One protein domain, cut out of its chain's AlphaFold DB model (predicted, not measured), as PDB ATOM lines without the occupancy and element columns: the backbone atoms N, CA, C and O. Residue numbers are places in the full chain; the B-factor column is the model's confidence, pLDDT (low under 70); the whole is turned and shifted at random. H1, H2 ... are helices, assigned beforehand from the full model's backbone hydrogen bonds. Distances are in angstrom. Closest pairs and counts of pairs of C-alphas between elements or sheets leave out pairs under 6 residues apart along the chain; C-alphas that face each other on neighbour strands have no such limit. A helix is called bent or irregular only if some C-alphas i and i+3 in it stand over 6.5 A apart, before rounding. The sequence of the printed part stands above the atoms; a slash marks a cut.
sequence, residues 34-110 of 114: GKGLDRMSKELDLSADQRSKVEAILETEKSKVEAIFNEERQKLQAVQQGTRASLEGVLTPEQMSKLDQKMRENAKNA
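Overview. This is residues 34 to 110 of the 114 residues of an uncharacterized protein of Nitrosovibrio tenuis (UniProt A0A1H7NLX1). One long helix, H2, makes nearly the whole length of an open bracket, and a shorter helix folds back from each of its ends, H1 at its first end and H3 at its last, both toward the same side of H2. The two short helices stay far from each other, the long stretch of H2 from residue 59 to 83 is bare, and residues 101 to 110 at the far end of H3 stick out. The printed part has 77 residues with three named helices, in the order H1, H2, H3, and no named strand; the class is all helix. It is extended, with a radius of gyration of the C-alphas of 21.9 A, and its C-alphas span 64 by 25 by 12 A.

Along the chain. The printed part begins with H1, residues 34 to 43, with C-alpha 34 at (32.040, -47.791, 21.589). Its first and last C-alphas are 14.2 A apart. H2 follows as residues 48 to 88, 41 residues, and measures 58.9 A from C-alpha 48 at (25.054, -59.859, 20.250) to C-alpha 88. H3, residues 93 to 109, measures 24.6 A and ends with C-alpha 109 at (48.376, -25.680, 31.951). No helix is bent or irregular.

Arrangement. H1 and H2 only just touch, with 3 pairs of C-alphas within 8 A. The closest C-alphas are those of Ser 41 and Arg 51, 6.4 A apart, and H2 touches H1 with residues 51 to 55 alone. The two run opposite ways at a steep tilt of 50 degrees. H2 and H3 are close but not clearly touching: their closest C-alphas, those of Glu 88 and Met 96, are 7.2 A apart. They run opposite ways at a shallow tilt of 19 degrees, with their centres 26.6 A apart. H1 and H3 are apart. In the backbones of H1 and H3 every O i to N i+4 pair is within hydrogen-bond range; in H2 it is 36 of 37.

Size, cuts and confidence. The outline is a rod, and the two C-alphas farthest apart are those of Ser 47 and Thr 92, 64.4 A. The first and last printed C-alphas, of Gly 34 and Ala 110, are 26.4 A apart. Residues 59 to 83, which belong to H2, stand free, and so do residues 101 to 110, of which 101 to 109 belong to H3. The links from H1 to H2 and from H2 to H3 are both tight, with 4 residues each. The printed part has no cut. The mean pLDDT of the printed part is 94.5, and no printed residue is under 70.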
ATOM      1  N   GLY A  34      31.884 -46.513  22.290       72.06
ATOM      2  CA  GLY A  34      32.040 -47.791  21.589       72.06
ATOM      3  C   GLY A  34      33.257 -48.589  22.064       72.06
ATOM      4  O   GLY A  34      33.148 -49.786  22.311       72.06
ATOM      5  N   LYS A  35      34.395 -47.923  22.317       83.06
ATOM      6  CA  LYS A  35      35.613 -48.588  22.817       83.06
ATOM      7  C   LYS A  35      35.429 -49.194  24.211       83.06
ATOM      8  O   LYS A  35      35.953 -50.275  24.478       83.06
ATOM      9  N   GLY A  36      34.678 -48.523  25.087       89.62
ATOM     10  CA  GLY A  36      34.347 -49.044  26.415       89.62
ATOM     11  C   GLY A  36      33.420 -50.261  26.358       89.62
ATOM     12  O   GLY A  36      33.699 -51.279  26.993       89.62
ATOM     13  N   LEU A  37      32.357 -50.180  25.551       92.94
ATOM     14  CA  LEU A  37      31.410 -51.281  25.375       92.94
ATOM     15  C   LEU A  37      32.064 -52.504  24.723       92.94
ATOM     16  O   LEU A  37      31.794 -53.631  25.134       92.94
ATOM     17  N   ASP A  38      32.946 -52.306  23.745       92.25
ATOM     18  CA  ASP A  38      33.634 -53.406  23.070       92.25
ATOM     19  C   ASP A  38      34.592 -54.145  24.010       92.25
ATOM     20  O   ASP A  38      34.697 -55.372  23.955       92.25
ATOM     21  N   ARG A  39      35.266 -53.420  24.911       94.50
ATOM     22  CA  ARG A  39      36.095 -54.028  25.958       94.50
ATOM     23  C   ARG A  39      35.245 -54.833  26.939       94.50
ATOM     24  O   ARG A  39      35.548 -55.996  27.172       94.50
ATOM     25  N   MET A  40      34.163 -54.241  27.445       95.19
ATOM     26  CA  MET A  40      33.223 -54.915  28.347       95.19
ATOM     27  C   MET A  40      32.619 -56.167  27.701       95.19
ATOM     28  O   MET A  40      32.522 -57.208  28.340       95.19
ATOM     29  N   SER A  41      32.258 -56.080  26.419       96.25
ATOM     30  CA  SER A  41      31.679 -57.198  25.672       96.25
ATOM     31  C   SER A  41      32.640 -58.377  25.572       96.25
ATOM     32  O   SER A  41      32.206 -59.513  25.706       96.25
ATOM     33  N   LYS A  42      33.937 -58.110  25.373       96.19
ATOM     34  CA  LYS A  42      34.984 -59.142  25.330       96.19
ATOM     35  C   LYS A  42      35.314 -59.707  26.708       96.19
ATOM     36  O   LYS A  42      35.509 -60.902  26.829       96.19
ATOM     37  N   GLU A  43      35.407 -58.859  27.731       97.75
ATOM     38  CA  GLU A  43      35.745 -59.294  29.095       97.75
ATOM     39  C   GLU A  43      34.629 -60.129  29.744       97.75
ATOM     40  O   GLU A  43      34.910 -60.919  30.642       97.75
ATOM     41  N   LEU A  44      33.378 -59.952  29.304       97.88
ATOM     42  CA  LEU A  44      32.202 -60.642  29.841       97.88
ATOM     43  C   LEU A  44      31.569 -61.643  28.860       97.88
ATOM     44  O   LEU A  44      30.486 -62.150  29.151       97.88
ATOM     45  N   ASP A  45      32.196 -61.878  27.702       97.69
ATOM     46  CA  ASP A  45      31.695 -62.754  26.632       97.69
ATOM     47  C   ASP A  45      30.220 -62.491  26.261       97.69
ATOM     48  O   ASP A  45      29.397 -63.403  26.145       97.69
ATOM     49  N   LEU A  46      29.858 -61.214  26.093       97.44
ATOM     50  CA  LEU A  46      28.478 -60.828  25.799       97.44
ATOM     51  C   LEU A  46      28.046 -61.324  24.415       97.44
ATOM     52  O   LEU A  46      28.719 -61.087  23.408       97.44
ATOM     53  N   SER A  47      26.857 -61.922  24.344       97.62
ATOM     54  CA  SER A  47      26.203 -62.204  23.066       97.62
ATOM     55  C   SER A  47      25.806 -60.911  22.342       97.62
ATOM     56  O   SER A  47      25.707 -59.840  22.949       97.62
ATOM     57  N   ALA A  48      25.514 -61.004  21.041       94.94
ATOM     58  CA  ALA A  48      25.054 -59.859  20.250       94.94
ATOM     59  C   ALA A  48      23.805 -59.193  20.860       94.94
ATOM     60  O   ALA A  48      23.746 -57.968  20.987       94.94
ATOM     61  N   ASP A  49      22.851 -60.003  21.325       96.81
ATOM     62  CA  ASP A  49      21.622 -59.522  21.955       96.81
ATOM     63  C   ASP A  49      21.890 -58.838  23.301       96.81
ATOM     64  O   ASP A  49      21.271 -57.821  23.622       96.81
ATOM     65  N   GLN A  50      22.812 -59.377  24.106       97.25
ATOM     66  CA  GLN A  50      23.210 -58.755  25.373       97.25
ATOM     67  C   GLN A  50      23.921 -57.427  25.125       97.25
ATOM     68  O   GLN A  50      23.559 -56.424  25.737       97.25
ATOM     69  N   ARG A  51      24.875 -57.398  24.189       95.56
ATOM     70  CA  ARG A  51      25.600 -56.183  23.811       95.56
ATOM     71  C   ARG A  51      24.640 -55.084  23.358       95.56
ATOM     72  O   ARG A  51      24.754 -53.964  23.843       95.56
ATOM     73  N   SER A  52      23.673 -55.402  22.495       94.69
ATOM     74  CA  SER A  52      22.685 -54.426  22.011       94.69
ATOM     75  C   SER A  52      21.830 -53.845  23.146       94.69
ATOM     76  O   SER A  52      21.608 -52.636  23.206       94.69
ATOM     77  N   LYS A  53      21.408 -54.677  24.108       96.00
ATOM     78  CA  LYS A  53      20.668 -54.206  25.292       96.00
ATOM     79  C   LYS A  53      21.523 -53.312  26.189       96.00
ATOM     80  O   LYS A  53      21.034 -52.293  26.666       96.00
ATOM     81  N   VAL A  54      22.787 -53.675  26.412       95.69
ATOM     82  CA  VAL A  54      23.725 -52.861  27.203       95.69
ATOM     83  C   VAL A  54      23.981 -51.521  26.520       95.69
ATOM     84  O   VAL A  54      23.941 -50.492  27.184       95.69
ATOM     85  N   GLU A  55      24.169 -51.508  25.201       94.06
ATOM     86  CA  GLU A  55      24.336 -50.285  24.414       94.06
ATOM     87  C   GLU A  55      23.158 -49.322  24.605       94.06
ATOM     88  O   GLU A  55      23.359 -48.155  24.941       94.06
ATOM     89  N   ALA A  56      21.924 -49.828  24.498       93.44
ATOM     90  CA  ALA A  56      20.719 -49.027  24.708       93.44
ATOM     91  C   ALA A  56      20.614 -48.463  26.140       93.44
ATOM     92  O   ALA A  56      20.201 -47.312  26.328       93.44
ATOM     93  N   ILE A  57      21.008 -49.246  27.153       94.75
ATOM     94  CA  ILE A  57      21.052 -48.790  28.551       94.75
ATOM     95  C   ILE A  57      22.081 -47.666  28.705       94.75
ATOM     96  O   ILE A  57      21.755 -46.611  29.245       94.75
ATOM     97  N   LEU A  58      23.306 -47.863  28.212       94.19
ATOM     98  CA  LEU A  58      24.384 -46.882  28.348       94.19
ATOM     99  C   LEU A  58      24.059 -45.564  27.640       94.19
ATOM    100  O   LEU A  58      24.329 -44.506  28.201       94.19
ATOM    101  N   GLU A  59      23.443 -45.608  26.459       91.06
ATOM    102  CA  GLU A  59      23.034 -44.394  25.744       91.06
ATOM    103  C   GLU A  59      21.936 -43.631  26.505       91.06
ATOM    104  O   GLU A  59      21.993 -42.406  26.642       91.06
ATOM    105  N   THR A  60      20.978 -44.356  27.091       91.25
ATOM    106  CA  THR A  60      19.931 -43.754  27.931       91.25
ATOM    107  C   THR A  60      20.528 -43.061  29.157       91.25
ATOM    108  O   THR A  60      20.164 -41.929  29.478       91.25
ATOM    109  N   GLU A  61      21.459 -43.718  29.851       93.50
ATOM    110  CA  GLU A  61      22.095 -43.147  31.040       93.50
ATOM    111  C   GLU A  61      23.038 -41.990  30.697       93.50
ATOM    112  O   GLU A  61      23.084 -40.999  31.427       93.50
ATOM    113  N   LYS A  62      23.733 -42.049  29.554       90.62
ATOM    114  CA  LYS A  62      24.588 -40.957  29.072       90.62
ATOM    115  C   LYS A  62      23.812 -39.649  28.951       90.62
ATOM    116  O   LYS A  62      24.278 -38.626  29.448       90.62
ATOM    117  N   SER A  63      22.609 -39.686  28.379       89.50
ATOM    118  CA  SER A  63      21.758 -38.497  28.263       89.50
ATOM    119  C   SER A  63      21.415 -37.886  29.630       89.50
ATOM    120  O   SER A  63      21.472 -36.666  29.800       89.50
ATOM    121  N   LYS A  64      21.132 -38.719  30.639       93.12
ATOM    122  CA  LYS A  64      20.862 -38.248  32.008       93.12
ATOM    123  C   LYS A  64      22.097 -37.611  32.638       93.12
ATOM    124  O   LYS A  64      21.991 -36.558  33.263       93.12
ATOM    125  N   VAL A  65      23.267 -38.222  32.455       94.50
ATOM    126  CA  VAL A  65      24.538 -37.677  32.952       94.50
ATOM    127  C   VAL A  65      24.854 -36.337  32.288       94.50
ATOM    128  O   VAL A  65      25.243 -35.399  32.982       94.50
ATOM    129  N   GLU A  66      24.650 -36.207  30.975       93.19
ATOM    130  CA  GLU A  66      24.830 -34.940  30.258       93.19
ATOM    131  C   GLU A  66      23.893 -33.845  30.789       93.19
ATOM    132  O   GLU A  66      24.328 -32.709  30.989       93.19
ATOM    133  N   ALA A  67      22.632 -34.179  31.077       94.94
ATOM    134  CA  ALA A  67      21.682 -33.239  31.669       94.94
ATOM    135  C   ALA A  67      22.149 -32.741  33.048       94.94
ATOM    136  O   ALA A  67      22.207 -31.530  33.269       94.94
ATOM    137  N   ILE A  68      22.565 -33.656  33.932       96.44
ATOM    138  CA  ILE A  68      23.104 -33.316  35.259       96.44
ATOM    139  C   ILE A  68      24.352 -32.442  35.116       96.44
ATOM    140  O   ILE A  68      24.471 -31.410  35.770       96.44
ATOM    141  N   PHE A  69      25.281 -32.819  34.238       96.00
ATOM    142  CA  PHE A  69      26.510 -32.059  34.037       96.00
ATOM    143  C   PHE A  69      26.228 -30.628  33.565       96.00
ATOM    144  O   PHE A  69      26.860 -29.685  34.039       96.00
ATOM    145  N   ASN A  70      25.265 -30.451  32.658       95.38
ATOM    146  CA  ASN A  70      24.873 -29.132  32.174       95.38
ATOM    147  C   ASN A  70      24.248 -28.273  33.282       95.38
ATOM    148  O   ASN A  70      24.603 -27.098  33.401       95.38
ATOM    149  N   GLU A  71      23.372 -28.850  34.104       95.94
ATOM    150  CA  GLU A  71      22.768 -28.161  35.247       95.94
ATOM    151  C   GLU A  71      23.832 -27.739  36.273       95.94
ATOM    152  O   GLU A  71      23.930 -26.569  36.650       95.94
ATOM    153  N   GLU A  72      24.695 -28.670  36.680       96.75
ATOM    154  CA  GLU A  72      25.747 -28.402  37.661       96.75
ATOM    155  C   GLU A  72      26.786 -27.405  37.135       96.75
ATOM    156  O   GLU A  72      27.277 -26.551  37.878       96.75
ATOM    157  N   ARG A  73      27.073 -27.427  35.827       96.44
ATOM    158  CA  ARG A  73      27.931 -26.424  35.186       96.44
ATOM    159  C   ARG A  73      27.357 -25.016  35.329       96.44
ATOM    160  O   ARG A  73      28.124 -24.088  35.584       96.44
ATOM    161  N   GLN A  74      26.044 -24.842  35.183       96.12
ATOM    162  CA  GLN A  74      25.398 -23.538  35.365       96.12
ATOM    163  C   GLN A  74      25.480 -23.069  36.821       96.12
ATOM    164  O   GLN A  74      25.849 -21.921  37.074       96.12
ATOM    165  N   LYS A  75      25.224 -23.963  37.786       97.12
ATOM    166  CA  LYS A  75      25.370 -23.652  39.219       97.12
ATOM    167  C   LYS A  75      26.797 -23.223  39.555       97.12
ATOM    168  O   LYS A  75      27.002 -22.205  40.216       97.12
ATOM    169  N   LEU A  76      27.792 -23.942  39.038       97.00
ATOM    170  CA  LEU A  76      29.197 -23.606  39.251       97.00
ATOM    171  C   LEU A  76      29.567 -22.248  38.637       97.00
ATOM    172  O   LEU A  76      30.294 -21.476  39.260       97.00
ATOM    173  N   GLN A  77      29.051 -21.925  37.447       95.94
ATOM    174  CA  GLN A  77      29.248 -20.608  36.833       95.94
ATOM    175  C   GLN A  77      28.666 -19.482  37.693       95.94
ATOM    176  O   GLN A  77      29.328 -18.461  37.872       95.94
ATOM    177  N   ALA A  78      27.477 -19.674  38.268       97.19
ATOM    178  CA  ALA A  78      26.877 -18.693  39.167       97.19
ATOM    179  C   ALA A  78      27.735 -18.477  40.427       97.19
ATOM    180  O   ALA A  78      28.002 -17.337  40.804       97.19
ATOM    181  N   VAL A  79      28.247 -19.556  41.033       97.81
ATOM    182  CA  VAL A  79      29.164 -19.467  42.184       97.81
ATOM    183  C   VAL A  79      30.447 -18.717  41.818       97.81
ATOM    184  O   VAL A  79      30.898 -17.859  42.578       97.81
ATOM    185  N   GLN A  80      31.028 -18.988  40.646       95.69
ATOM    186  CA  GLN A  80      32.221 -18.281  40.165       95.69
ATOM    187  C   GLN A  80      31.965 -16.783  39.964       95.69
ATOM    188  O   GLN A  80      32.786 -15.966  40.381       95.69
ATOM    189  N   GLN A  81      30.828 -16.411  39.371       96.25
ATOM    190  CA  GLN A  81      30.444 -15.007  39.186       96.25
ATOM    191  C   GLN A  81      30.231 -14.302  40.529       96.25
ATOM    192  O   GLN A  81      30.778 -13.222  40.740       96.25
ATOM    193  N   GLY A  82      29.513 -14.934  41.463       97.50
ATOM    194  CA  GLY A  82      29.311 -14.385  42.806       97.50
ATOM    195  C   GLY A  82      30.622 -14.215  43.573       97.50
ATOM    196  O   GLY A  82      30.858 -13.175  44.180       97.50
ATOM    197  N   THR A  83      31.525 -15.193  43.482       97.06
ATOM    198  CA  THR A  83      32.864 -15.105  44.089       97.06
ATOM    199  C   THR A  83      33.647 -13.930  43.516       97.06
ATOM    200  O   THR A  83      34.268 -13.177  44.260       97.06
ATOM    201  N   ARG A  84      33.593 -13.745  42.194       95.94
ATOM    202  CA  ARG A  84      34.261 -12.631  41.524       95.94
ATOM    203  C   ARG A  84      33.727 -11.280  42.003       95.94
ATOM    204  O   ARG A  84      34.530 -10.431  42.371       95.94
ATOM    205  N   ALA A  85      32.406 -11.116  42.059       96.44
ATOM    206  CA  ALA A  85      31.777  -9.887  42.538       96.44
ATOM    207  C   ALA A  85      32.179  -9.566  43.990       96.44
ATOM    208  O   ALA A  85      32.518  -8.431  44.306       96.44
ATOM    209  N   SER A  86      32.229 -10.577  44.864       97.81
ATOM    210  CA  SER A  86      32.705 -10.398  46.243       97.81
ATOM    211  C   SER A  86      34.171  -9.960  46.305       97.81
ATOM    212  O   SER A  86      34.533  -9.127  47.132       97.81
ATOM    213  N   LEU A  87      35.025 -10.496  45.429       97.88
ATOM    214  CA  LEU A  87      36.440 -10.124  45.372       97.88
ATOM    215  C   LEU A  87      36.658  -8.700  44.847       97.88
ATOM    216  O   LEU A  87      37.602  -8.049  45.286       97.88
ATOM    217  N   GLU A  88      35.796  -8.191  43.962       95.81
ATOM    218  CA  GLU A  88      35.849  -6.797  43.485       95.81
ATOM    219  C   GLU A  88      35.647  -5.784  44.624       95.81
ATOM    220  O   GLU A  88      36.155  -4.669  44.547       95.81
ATOM    221  N   GLY A  89      34.976  -6.179  45.712       95.94
ATOM    222  CA  GLY A  89      34.818  -5.349  46.910       95.94
ATOM    223  C   GLY A  89      36.027  -5.327  47.853       95.94
ATOM    224  O   GLY A  89      36.053  -4.516  48.776       95.94
ATOM    225  N   VAL A  90      37.013  -6.213  47.662       98.38
ATOM    226  CA  VAL A  90      38.158  -6.378  48.583       98.38
ATOM    227  C   VAL A  90      39.501  -6.140  47.888       98.38
ATOM    228  O   VAL A  90      40.451  -5.681  48.520       98.38
ATOM    229  N   LEU A  91      39.600  -6.458  46.598       98.12
ATOM    230  CA  LEU A  91      40.830  -6.352  45.820       98.12
ATOM    231  C   LEU A  91      40.892  -5.040  45.037       98.12
ATOM    232  O   LEU A  91      39.880  -4.526  44.563       98.12
ATOM    233  N   THR A  92      42.107  -4.536  44.815       98.06
ATOM    234  CA  THR A  92      42.317  -3.443  43.856       98.06
ATOM    235  C   THR A  92      42.139  -3.939  42.411       98.06
ATOM    236  O   THR A  92      42.314  -5.136  42.139       98.06
ATOM    237  N   PRO A  93      41.868  -3.047  41.437       96.94
ATOM    238  CA  PRO A  93      41.754  -3.433  40.026       96.94
ATOM    239  C   PRO A  93      42.989  -4.178  39.490       96.94
ATOM    240  O   PRO A  93      42.876  -5.148  38.739       96.94
ATOM    241  N   GLU A  94      44.181  -3.769  39.923       97.56
ATOM    242  CA  GLU A  94      45.455  -4.392  39.545       97.56
ATOM    243  C   GLU A  94      45.592  -5.809  40.121       97.56
ATOM    244  O   GLU A  94      46.027  -6.731  39.425       97.56
ATOM    245  N   GLN A  95      45.180  -6.011  41.378       98.25
ATOM    246  CA  GLN A  95      45.164  -7.328  42.016       98.25
ATOM    247  C   GLN A  95      44.166  -8.271  41.336       98.25
ATOM    248  O   GLN A  95      44.499  -9.436  41.104       98.25
ATOM    249  N   MET A  96      42.985  -7.768  40.963       97.75
ATOM    250  CA  MET A  96      41.980  -8.540  40.228       97.75
ATOM    251  C   MET A  96      42.502  -8.978  38.852       97.75
ATOM    252  O   MET A  96      42.426 -10.155  38.503       97.75
ATOM    253  N   SER A  97      43.120  -8.063  38.099       96.81
ATOM    254  CA  SER A  97      43.729  -8.375  36.799       96.81
ATOM    255  C   SER A  97      44.814  -9.457  36.913       96.81
ATOM    256  O   SER A  97      44.848 -10.419  36.140       96.81
ATOM    257  N   LYS A  98      45.665  -9.367  37.946       97.56
ATOM    258  CA  LYS A  98      46.693 -10.378  38.225       97.56
ATOM    259  C   LYS A  98      46.093 -11.739  38.589       97.56
ATOM    260  O   LYS A  98      46.627 -12.771  38.176       97.56
ATOM    261  N   LEU A  99      45.002 -11.762  39.358       96.25
ATOM    262  CA  LEU A  99      44.278 -12.991  39.688       96.25
ATOM    263  C   LEU A  99      43.719 -13.654  38.422       96.25
ATOM    264  O   LEU A  99      43.922 -14.852  38.218       96.25
ATOM    265  N   ASP A 100      43.095 -12.879  37.536       94.50
ATOM    266  CA  ASP A 100      42.540 -13.378  36.273       94.50
ATOM    267  C   ASP A 100      43.587 -13.983  35.358       94.50
ATOM    268  O   ASP A 100      43.366 -15.041  34.760       94.50
ATOM    269  N   GLN A 101      44.737 -13.324  35.256       95.94
ATOM    270  CA  GLN A 101      45.855 -13.838  34.489       95.94
ATOM    271  C   GLN A 101      46.293 -15.207  35.023       95.94
ATOM    272  O   GLN A 101      46.364 -16.165  34.248       95.94
ATOM    273  N   LYS A 102      46.492 -15.332  36.342       95.00
ATOM    274  CA  LYS A 102      46.862 -16.610  36.969       95.00
ATOM    275  C   LYS A 102      45.820 -17.701  36.735       95.00
ATOM    276  O   LYS A 102      46.181 -18.833  36.426       95.00
ATOM    277  N   MET A 103      44.528 -17.381  36.843       91.44
ATOM    278  CA  MET A 103      43.461 -18.352  36.576       91.44
ATOM    279  C   MET A 103      43.490 -18.844  35.123       91.44
ATOM    280  O   MET A 103      43.369 -20.045  34.875       91.44
ATOM    281  N   ARG A 104      43.703 -17.942  34.157       91.88
ATOM    282  CA  ARG A 104      43.817 -18.295  32.731       91.88
ATOM    283  C   ARG A 104      45.049 -19.145  32.439       91.88
ATOM    284  O   ARG A 104      44.962 -20.081  31.648       91.88
ATOM    285  N   GLU A 105      46.188 -18.835  33.048       93.56
ATOM    286  CA  GLU A 105      47.422 -19.620  32.916       93.56
ATOM    287  C   GLU A 105      47.244 -21.032  33.480       93.56
ATOM    288  O   GLU A 105      47.537 -22.011  32.794       93.56
ATOM    289  N   ASN A 106      46.657 -21.155  34.672       90.44
ATOM    290  CA  ASN A 106      46.345 -22.450  35.273       90.44
ATOM    291  C   ASN A 106      45.397 -23.279  34.394       90.44
ATOM    292  O   ASN A 106      45.607 -24.477  34.227       90.44
ATOM    293  N   ALA A 107      44.392 -22.646  33.779       88.12
ATOM    294  CA  ALA A 107      43.482 -23.323  32.856       88.12
ATOM    295  C   ALA A 107      44.186 -23.819  31.579       88.12
ATOM    296  O   ALA A 107      43.860 -24.893  31.078       88.12
ATOM    297  N   LYS A 108      45.170 -23.073  31.060       87.81
ATOM    298  CA  LYS A 108      45.983 -23.490  29.901       87.81
ATOM    299  C   LYS A 108      46.929 -24.645  30.234       87.81
ATOM    300  O   LYS A 108      47.173 -25.488  29.376       87.81
ATOM    301  N   ASN A 109      47.441 -24.668  31.463       87.31
ATOM    302  CA  ASN A 109      48.376 -25.680  31.951       87.31
ATOM    303  C   ASN A 109      47.678 -26.946  32.471       87.31
ATOM    304  O   ASN A 109      48.351 -27.926  32.792       87.31
ATOM    305  N   ALA A 110      46.344 -26.952  32.553       80.25
ATOM    306  CA  ALA A 110      45.592 -28.146  32.903       80.25
ATOM    307  C   ALA A 110      45.853 -29.245  31.855       80.25
ATOM    308  O   ALA A 110      45.760 -28.974  30.651       80.25
TER     309      ALA A 110